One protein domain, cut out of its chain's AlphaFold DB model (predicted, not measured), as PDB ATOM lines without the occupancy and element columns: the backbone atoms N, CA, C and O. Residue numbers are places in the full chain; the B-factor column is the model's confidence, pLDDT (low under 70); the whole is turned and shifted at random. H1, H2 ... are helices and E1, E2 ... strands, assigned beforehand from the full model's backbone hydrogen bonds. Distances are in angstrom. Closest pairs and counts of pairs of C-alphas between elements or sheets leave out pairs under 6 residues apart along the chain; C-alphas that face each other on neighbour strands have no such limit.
ATOM      1  N   ARG A   2     289.068 238.834 237.384       52.91
ATOM      2  CA  ARG A   2     288.665 237.546 236.778       52.91
ATOM      3  C   ARG A   2     288.660 236.496 237.886       52.91
ATOM      4  O   ARG A   2     289.701 236.246 238.480       52.91
ATOM      5  N   ASN A   3     287.503 235.909 238.179       59.19
ATOM      6  CA  ASN A   3     287.320 234.981 239.301       59.19
ATOM      7  C   ASN A   3     287.790 233.546 238.979       59.19
ATOM      8  O   ASN A   3     287.200 232.572 239.427       59.19
ATOM      9  N   ASN A   4     288.822 233.408 238.141       64.56
ATOM     10  CA  ASN A   4     289.289 232.127 237.604       64.56
ATOM     11  C   ASN A   4     290.519 231.566 238.341       64.56
ATOM     12  O   ASN A   4     291.042 230.525 237.953       64.56
ATOM     13  N   ARG A   5     290.996 232.251 239.389       77.12
ATOM     14  CA  ARG A   5     292.094 231.804 240.259       77.12
ATOM     15  C   ARG A   5     291.569 231.573 241.674       77.12
ATOM     16  O   ARG A   5     290.805 232.384 242.190       77.12
ATOM     17  N   ARG A   6     292.018 230.491 242.318       82.81
ATOM     18  CA  ARG A   6     291.609 230.112 243.685       82.81
ATOM     19  C   ARG A   6     291.870 231.220 244.709       82.81
ATOM     20  O   ARG A   6     291.016 231.463 245.552       82.81
ATOM     21  N   GLU A   7     293.011 231.890 244.610       86.69
ATOM     22  CA  GLU A   7     293.395 232.989 245.505       86.69
ATOM     23  C   GLU A   7     292.405 234.153 245.413       86.69
ATOM     24  O   GLU A   7     291.880 234.599 246.425       86.69
ATOM     25  N   VAL A   8     292.052 234.565 244.192       82.44
ATOM     26  CA  VAL A   8     291.050 235.614 243.936       82.44
ATOM     27  C   VAL A   8     289.695 235.248 244.544       82.44
ATOM     28  O   VAL A   8     289.070 236.084 245.197       82.44
ATOM     29  N   TRP A   9     289.264 233.993 244.378       83.69
ATOM     30  CA  TRP A   9     288.036 233.494 244.997       83.69
ATOM     31  C   TRP A   9     288.101 233.563 246.528       83.69
ATOM     32  O   TRP A   9     287.156 234.011 247.174       83.69
ATOM     33  N   GLN A  10     289.216 233.142 247.127       88.38
ATOM     34  CA  GLN A  10     289.406 233.179 248.579       88.38
ATOM     35  C   GLN A  10     289.422 234.613 249.116       88.38
ATOM     36  O   GLN A  10     288.746 234.883 250.107       88.38
ATOM     37  N   THR A  11     290.105 235.541 248.441       89.81
ATOM     38  CA  THR A  11     290.089 236.969 248.785       89.81
ATOM     39  C   THR A  11     288.676 237.538 248.722       89.81
ATOM     40  O   THR A  11     288.248 238.218 249.652       89.81
ATOM     41  N   TRP A  12     287.911 237.212 247.676       88.06
ATOM     42  CA  TRP A  12     286.513 237.630 247.564       88.06
ATOM     43  C   TRP A  12     285.664 237.131 248.736       88.06
ATOM     44  O   TRP A  12     284.946 237.912 249.362       88.06
ATOM     45  N   GLN A  13     285.761 235.839 249.068       89.25
ATOM     46  CA  GLN A  13     285.012 235.267 250.187       89.25
ATOM     47  C   GLN A  13     285.443 235.865 251.532       89.25
ATOM     48  O   GLN A  13     284.588 236.088 252.385       89.25
ATOM     49  N   ALA A  14     286.730 236.174 251.713       92.31
ATOM     50  CA  ALA A  14     287.232 236.833 252.916       92.31
ATOM     51  C   ALA A  14     286.657 238.250 253.077       92.31
ATOM     52  O   ALA A  14     286.173 238.589 254.155       92.31
ATOM     53  N   ILE A  15     286.636 239.050 252.003       91.81
ATOM     54  CA  ILE A  15     286.018 240.388 252.005       91.81
ATOM     55  C   ILE A  15     284.524 240.278 252.319       91.81
ATOM     56  O   ILE A  15     284.034 240.956 253.217       91.81
ATOM     57  N   ARG A  16     283.810 239.373 251.637       91.88
ATOM     58  CA  ARG A  16     282.377 239.133 251.855       91.88
ATOM     59  C   ARG A  16     282.065 238.767 253.310       91.88
ATOM     60  O   ARG A  16     281.141 239.328 253.888       91.88
ATOM     61  N   GLN A  17     282.830 237.848 253.899       92.75
ATOM     62  CA  GLN A  17     282.659 237.443 255.299       92.75
ATOM     63  C   GLN A  17     282.964 238.586 256.271       92.75
ATOM     64  O   GLN A  17     282.228 238.766 257.234       92.75
ATOM     65  N   LYS A  18     284.007 239.383 256.008       93.19
ATOM     66  CA  LYS A  18     284.367 240.525 256.856       93.19
ATOM     67  C   LYS A  18     283.318 241.639 256.820       93.19
ATOM     68  O   LYS A  18     283.091 242.269 257.846       93.19
ATOM     69  N   LEU A  19     282.684 241.875 255.669       93.31
ATOM     70  CA  LEU A  19     281.603 242.859 255.553       93.31
ATOM     71  C   LEU A  19     280.316 242.393 256.236       93.31
ATOM     72  O   LEU A  19     279.600 243.209 256.801       93.31
ATOM     73  N   GLY A  20     280.011 241.095 256.209       93.44
ATOM     74  CA  GLY A  20     278.849 240.564 256.927       93.44
ATOM     75  C   GLY A  20     277.495 241.094 256.430       93.44
ATOM     76  O   GLY A  20     276.533 241.094 257.190       93.44
ATOM     77  N   GLY A  21     277.404 241.536 255.172       92.56
ATOM     78  CA  GLY A  21     276.187 242.112 254.587       92.56
ATOM     79  C   GLY A  21     276.151 243.641 254.661       92.56
ATOM     80  O   GLY A  21     277.196 244.292 254.599       92.56
ATOM     81  N   ARG A  22     274.953 244.234 254.753       94.19
ATOM     82  CA  ARG A  22     274.772 245.697 254.723       94.19
ATOM     83  C   ARG A  22     275.280 246.398 255.973       94.19
ATOM     84  O   ARG A  22     275.555 247.581 255.895       94.19
ATOM     85  N   SER A  23     275.421 245.705 257.099       92.88
ATOM     86  CA  SER A  23     275.920 246.314 258.339       92.88
ATOM     87  C   SER A  23     277.418 246.629 258.310       92.88
ATOM     88  O   SER A  23     277.893 247.403 259.135       92.88
ATOM     89  N   GLY A  24     278.184 246.010 257.407       94.69
ATOM     90  CA  GLY A  24     279.618 246.259 257.287       94.69
ATOM     91  C   GLY A  24     279.931 247.574 256.591       94.69
ATOM     92  O   GLY A  24     279.206 247.996 255.691       94.69
ATOM     93  N   LEU A  25     281.055 248.176 256.975       95.69
ATOM     94  CA  LEU A  25     281.599 249.386 256.364       95.69
ATOM     95  C   LEU A  25     282.794 249.050 255.472       95.69
ATOM     96  O   LEU A  25     283.629 248.207 255.809       95.69
ATOM     97  N   ILE A  26     282.895 249.747 254.344       95.75
ATOM     98  CA  ILE A  26     284.028 249.652 253.426       95.75
ATOM     99  C   ILE A  26     284.318 250.998 252.778       95.75
ATOM    100  O   ILE A  26     283.423 251.645 252.245       95.75
ATOM    101  N   ALA A  27     285.588 251.396 252.777       96.12
ATOM    102  CA  ALA A  27     286.053 252.516 251.972       96.12
ATOM    103  C   ALA A  27     286.202 252.063 250.513       96.12
ATOM    104  O   ALA A  27     287.054 251.234 250.177       96.12
ATOM    105  N   VAL A  28     285.359 252.595 249.635       94.75
ATOM    106  CA  VAL A  28     285.383 252.330 248.197       94.75
ATOM    107  C   VAL A  28     286.072 253.495 247.505       94.75
ATOM    108  O   VAL A  28     285.644 254.641 247.618       94.75
ATOM    109  N   ARG A  29     287.136 253.209 246.754       91.56
ATOM    110  CA  ARG A  29     287.801 254.222 245.932       91.56
ATOM    111  C   ARG A  29     286.895 254.653 244.783       91.56
ATOM    112  O   ARG A  29     286.449 253.816 243.997       91.56
ATOM    113  N   VAL A  30     286.709 255.957 244.626       88.38
ATOM    114  CA  VAL A  30     286.062 256.552 243.460       88.38
ATOM    115  C   VAL A  30     287.152 256.994 242.500       88.38
ATOM    116  O   VAL A  30     287.884 257.946 242.748       88.38
ATOM    117  N   ARG A  31     287.311 256.255 241.398       72.94
ATOM    118  CA  ARG A  31     288.369 256.541 240.426       72.94
ATOM    119  C   ARG A  31     288.114 257.904 239.782       72.94
ATOM    120  O   ARG A  31     287.179 258.055 239.003       72.94
ATOM    121  N   HIS A 147     278.197 251.145 252.692       97.06
ATOM    122  CA  HIS A 147     277.610 249.835 252.914       97.06
ATOM    123  C   HIS A 147     277.433 249.090 251.591       97.06
ATOM    124  O   HIS A 147     277.363 249.690 250.511       97.06
ATOM    125  N   LEU A 148     277.290 247.766 251.665       96.50
ATOM    126  CA  LEU A 148     276.705 247.023 250.552       96.50
ATOM    127  C   LEU A 148     275.282 247.534 250.289       96.50
ATOM    128  O   LEU A 148     274.531 247.833 251.217       96.50
ATOM    129  N   ALA A 149     274.889 247.610 249.018       95.62
ATOM    130  CA  ALA A 149     273.515 247.963 248.662       95.62
ATOM    131  C   ALA A 149     272.516 246.891 249.143       95.62
ATOM    132  O   ALA A 149     271.400 247.209 249.549       95.62
ATOM    133  N   GLU A 150     272.950 245.628 249.146       93.69
ATOM    134  CA  GLU A 150     272.155 244.453 249.499       93.69
ATOM    135  C   GLU A 150     272.976 243.482 250.357       93.69
ATOM    136  O   GLU A 150     274.172 243.308 250.120       93.69
ATOM    137  N   ASP A 151     272.340 242.782 251.307       92.88
ATOM    138  CA  ASP A 151     273.039 241.874 252.243       92.88
ATOM    139  C   ASP A 151     273.801 240.760 251.522       92.88
ATOM    140  O   ASP A 151     274.861 240.315 251.956       92.88
ATOM    141  N   ARG A 152     273.252 240.315 250.391       90.81
ATOM    142  CA  ARG A 152     273.797 239.240 249.560       90.81
ATOM    143  C   ARG A 152     274.426 239.761 248.268       90.81
ATOM    144  O   ARG A 152     274.675 238.978 247.359       90.81
ATOM    145  N   GLY A 153     274.728 241.061 248.189       88.75
ATOM    146  CA  GLY A 153     275.239 241.718 246.977       88.75
ATOM    147  C   GLY A 153     276.624 241.244 246.512       88.75
ATOM    148  O   GLY A 153     277.051 241.575 245.410       88.75
ATOM    149  N   MET A 154     277.330 240.457 247.331       90.31
ATOM    150  CA  MET A 154     278.604 239.811 246.984       90.31
ATOM    151  C   MET A 154     278.484 238.294 246.771       90.31
ATOM    152  O   MET A 154     279.498 237.601 246.650       90.31
ATOM    153  N   ASP A 155     277.274 237.735 246.761       88.56
ATOM    154  CA  ASP A 155     277.082 236.315 246.491       88.56
ATOM    155  C   ASP A 155     277.403 236.026 245.021       88.56
ATOM    156  O   ASP A 155     276.779 236.553 244.104       88.56
ATOM    157  N   VAL A 156     278.392 235.163 244.798       81.25
ATOM    158  CA  VAL A 156     278.789 234.703 243.465       81.25
ATOM    159  C   VAL A 156     278.615 233.194 243.440       81.25
ATOM    160  O   VAL A 156     279.109 232.498 244.331       81.25
ATOM    161  N   ASP A 157     277.889 232.681 242.449       74.12
ATOM    162  CA  ASP A 157     277.725 231.241 242.281       74.12
ATOM    163  C   ASP A 157     278.995 230.603 241.686       74.12
ATOM    164  O   ASP A 157     279.839 231.262 241.077       74.12
ATOM    165  N   GLN A 158     279.167 229.288 241.863       67.00
ATOM    166  CA  GLN A 158     280.310 228.590 241.258       67.00
ATOM    167  C   GLN A 158     280.222 228.553 239.721       67.00
ATOM    168  O   GLN A 158     281.237 228.372 239.050       67.00
ATOM    169  N   ASN A 159     279.039 228.778 239.138       65.69
ATOM    170  CA  ASN A 159     278.873 228.855 237.686       65.69
ATOM    171  C   ASN A 159     279.501 230.128 237.094       65.69
ATOM    172  O   ASN A 159     279.900 230.128 235.929       65.69
ATOM    173  N   ALA A 160     279.647 231.191 237.883       63.19
ATOM    174  CA  ALA A 160     280.357 232.405 237.507       63.19
ATOM    175  C   ALA A 160     281.882 232.208 237.427       63.19
ATOM    176  O   ALA A 160     282.564 233.021 236.811       63.19
ATOM    177  N   VAL A 161     282.424 231.123 237.997       61.41
ATOM    178  CA  VAL A 161     283.853 230.766 237.908       61.41
ATOM    179  C   VAL A 161     284.203 230.186 236.530       61.41
ATOM    180  O   VAL A 161     285.319 230.376 236.048       61.41
ATOM    181  N   SER A 162     283.259 229.500 235.872       59.09
ATOM    182  CA  SER A 162     283.480 228.817 234.585       59.09
ATOM    183  C   SER A 162     283.101 229.647 233.354       59.09
ATOM    184  O   SER A 162     283.476 229.298 232.234       59.09
ATOM    185  N   LYS A 163     282.374 230.754 233.537       56.12
ATOM    186  CA  LYS A 163     281.913 231.644 232.463       56.12
ATOM    187  C   LYS A 163     282.632 232.991 232.531       56.12
ATOM    188  O   LYS A 163     283.156 233.376 233.569       56.12
ATOM    189  N   PHE A 164     282.609 233.752 231.435       60.56
ATOM    190  CA  PHE A 164     283.051 235.157 231.376       60.56
ATOM    191  C   PHE A 164     282.141 236.106 232.193       60.56
ATOM    192  O   PHE A 164     281.816 237.203 231.745       60.56
ATOM    193  N   VAL A 165     281.675 235.684 233.370       64.69
ATOM    194  CA  VAL A 165     280.823 236.483 234.249       64.69
ATOM    195  C   VAL A 165     281.716 237.428 235.040       64.69
ATOM    196  O   VAL A 165     282.648 237.012 235.728       64.69
ATOM    197  N   LEU A 166     281.431 238.720 234.922       72.62
ATOM    198  CA  LEU A 166     282.038 239.764 235.735       72.62
ATOM    199  C   LEU A 166     281.041 240.102 236.848       72.62
ATOM    200  O   LEU A 166     280.064 240.794 236.564       72.62
ATOM    201  N   PRO A 167     281.220 239.590 238.082       77.19
ATOM    202  CA  PRO A 167     280.325 239.937 239.176       77.19
ATOM    203  C   PRO A 167     280.401 241.444 239.441       77.19
ATOM    204  O   PRO A 167     281.492 242.007 239.563       77.19
ATOM    205  N   SER A 168     279.240 242.088 239.507       84.62
ATOM    206  CA  SER A 168     279.087 243.492 239.882       84.62
ATOM    207  C   SER A 168     278.634 243.589 241.334       84.62
ATOM    208  O   SER A 168     277.751 242.840 241.744       84.62
ATOM    209  N   VAL A 169     279.198 244.534 242.081       90.56
ATOM    210  CA  VAL A 169     278.774 244.857 243.450       90.56
ATOM    211  C   VAL A 169     278.348 246.310 243.474       90.56
ATOM    212  O   VAL A 169     279.041 247.168 242.927       90.56
ATOM    213  N   SER A 170     277.219 246.573 244.118       94.44
ATOM    214  CA  SER A 170     276.715 247.922 244.333       94.44
ATOM    215  C   SER A 170     276.898 248.316 245.791       94.44
ATOM    216  O   SER A 170     276.663 247.521 246.702       94.44
ATOM    217  N   PHE A 171     277.308 249.562 245.986       95.44
ATOM    218  CA  PHE A 171     277.544 250.167 247.286       95.44
ATOM    219  C   PHE A 171     276.674 251.410 247.428       95.44
ATOM    220  O   PHE A 171     276.388 252.087 246.438       95.44
ATOM    221  N   VAL A 172     276.262 251.698 248.656       96.31
ATOM    222  CA  VAL A 172     275.543 252.919 249.024       96.31
ATOM    223  C   VAL A 172     276.361 253.608 250.099       96.31
ATOM    224  O   VAL A 172     276.877 252.937 250.988       96.31
ATOM    225  N   GLU A 173     276.501 254.926 250.008       95.56
ATOM    226  CA  GLU A 173     277.217 255.690 251.026       95.56
ATOM    227  C   GLU A 173     276.613 255.457 252.424       95.56
ATOM    228  O   GLU A 173     275.391 255.429 252.587       95.56
ATOM    229  N   ALA A 174     277.477 255.307 253.429       95.81
ATOM    230  CA  ALA A 174     277.107 255.092 254.825       95.81
ATOM    231  C   ALA A 174     276.671 256.402 255.508       95.81
ATOM    232  O   ALA A 174     277.340 256.921 256.397       95.81
ATOM    233  N   VAL A 175     275.559 256.988 255.054       92.38
ATOM    234  CA  VAL A 175     275.029 258.267 255.575       92.38
ATOM    235  C   VAL A 175     274.680 258.188 257.067       92.38
ATOM    236  O   VAL A 175     274.815 259.170 257.796       92.38
ATOM    237  N   ASP A 176     274.256 257.018 257.530       93.31
ATOM    238  CA  ASP A 176     273.956 256.718 258.927       93.31
ATOM    239  C   ASP A 176     275.197 256.776 259.825       93.31
ATOM    240  O   ASP A 176     275.105 257.327 260.919       93.31
TER     241      ASP A 176
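AT A GLANCE: This is residues 2 to 31 and 147 to 176 of the 181 residues of the protein "Phage protein" of Sinorhizobium fredii CCBAU 25509 (UniProt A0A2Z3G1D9). One helix, H1, runs along the length of an elongated body, and beyond its last residues lies the short strand E1; the piece after the cut goes out along the same length through residues 147 to 158, turns at the small helix H2 and comes back to the strand E2. E1 and E2 are thus at the end of the body where H1 finishes, while H2 is at the opposite end. The printed part has 60 residues with two named helices and two named strands, in the order H1, E1, H2, E2, and E1 and E2 pair with no named strand. The class is mixed, helices and strands, though under half of the residues, 25 of 60, are in named elements. The whole is only just compact, close to loose, with a radius of gyration of the C-alphas of 12.2 A and spans of 38 by 23 by 17 A.

HOW THE PARTS SIT: The longest helix is H1, residues 6 to 19, and every O i to N i+4 pair inside it is within hydrogen-bond range. A short link leads from it to E1, residues 26 to 29; the closest C-alphas of the two, those of Leu 19 and Ile 26, are 7.5 A apart. E1 and E2, residues 171 to 173, are near each other, with 7 pairs of C-alphas within 10 A. Residues 147 to 148 pair with residues 171 to 172 of E2, antiparallel. H2, residues 159 to 162, is apart from H1, E1 and E2. It is too short for a pair of O i and N i+4, and its one O i to N i+3 pair is within range. H1 and E2 are apart as well.

IN THESE COORDINATES: H1 measures 20.1 A from C-alpha 6 at (291.609, 230.112, 243.685) to C-alpha 19 at (281.603, 242.859, 255.553). E1 measures 9.6 A from Ile 26 to Arg 29. H2 is 5.6 A from Asn 159 to Ser 162, and E2 is 6.7 A from Phe 171 to Glu 173, whose C-alpha is at (277.217, 255.690, 251.026).

THE WHOLE: The two C-alphas farthest apart are those of Ser 162 and Asp 176, at 38.2 A. Residues 32 to 146 are cut out, and C-alphas 31 and 147 are 17.8 A apart across the cut, which falls in the link from E1 to H2. The links H1 to E1 and H2 to E2 are short. Residues 147 to 158 are a long stretch with no named element. The mean pLDDT of the printed part is 84.6; the model's confidence is under 70 at residues 2 to 4 and 158 to 165.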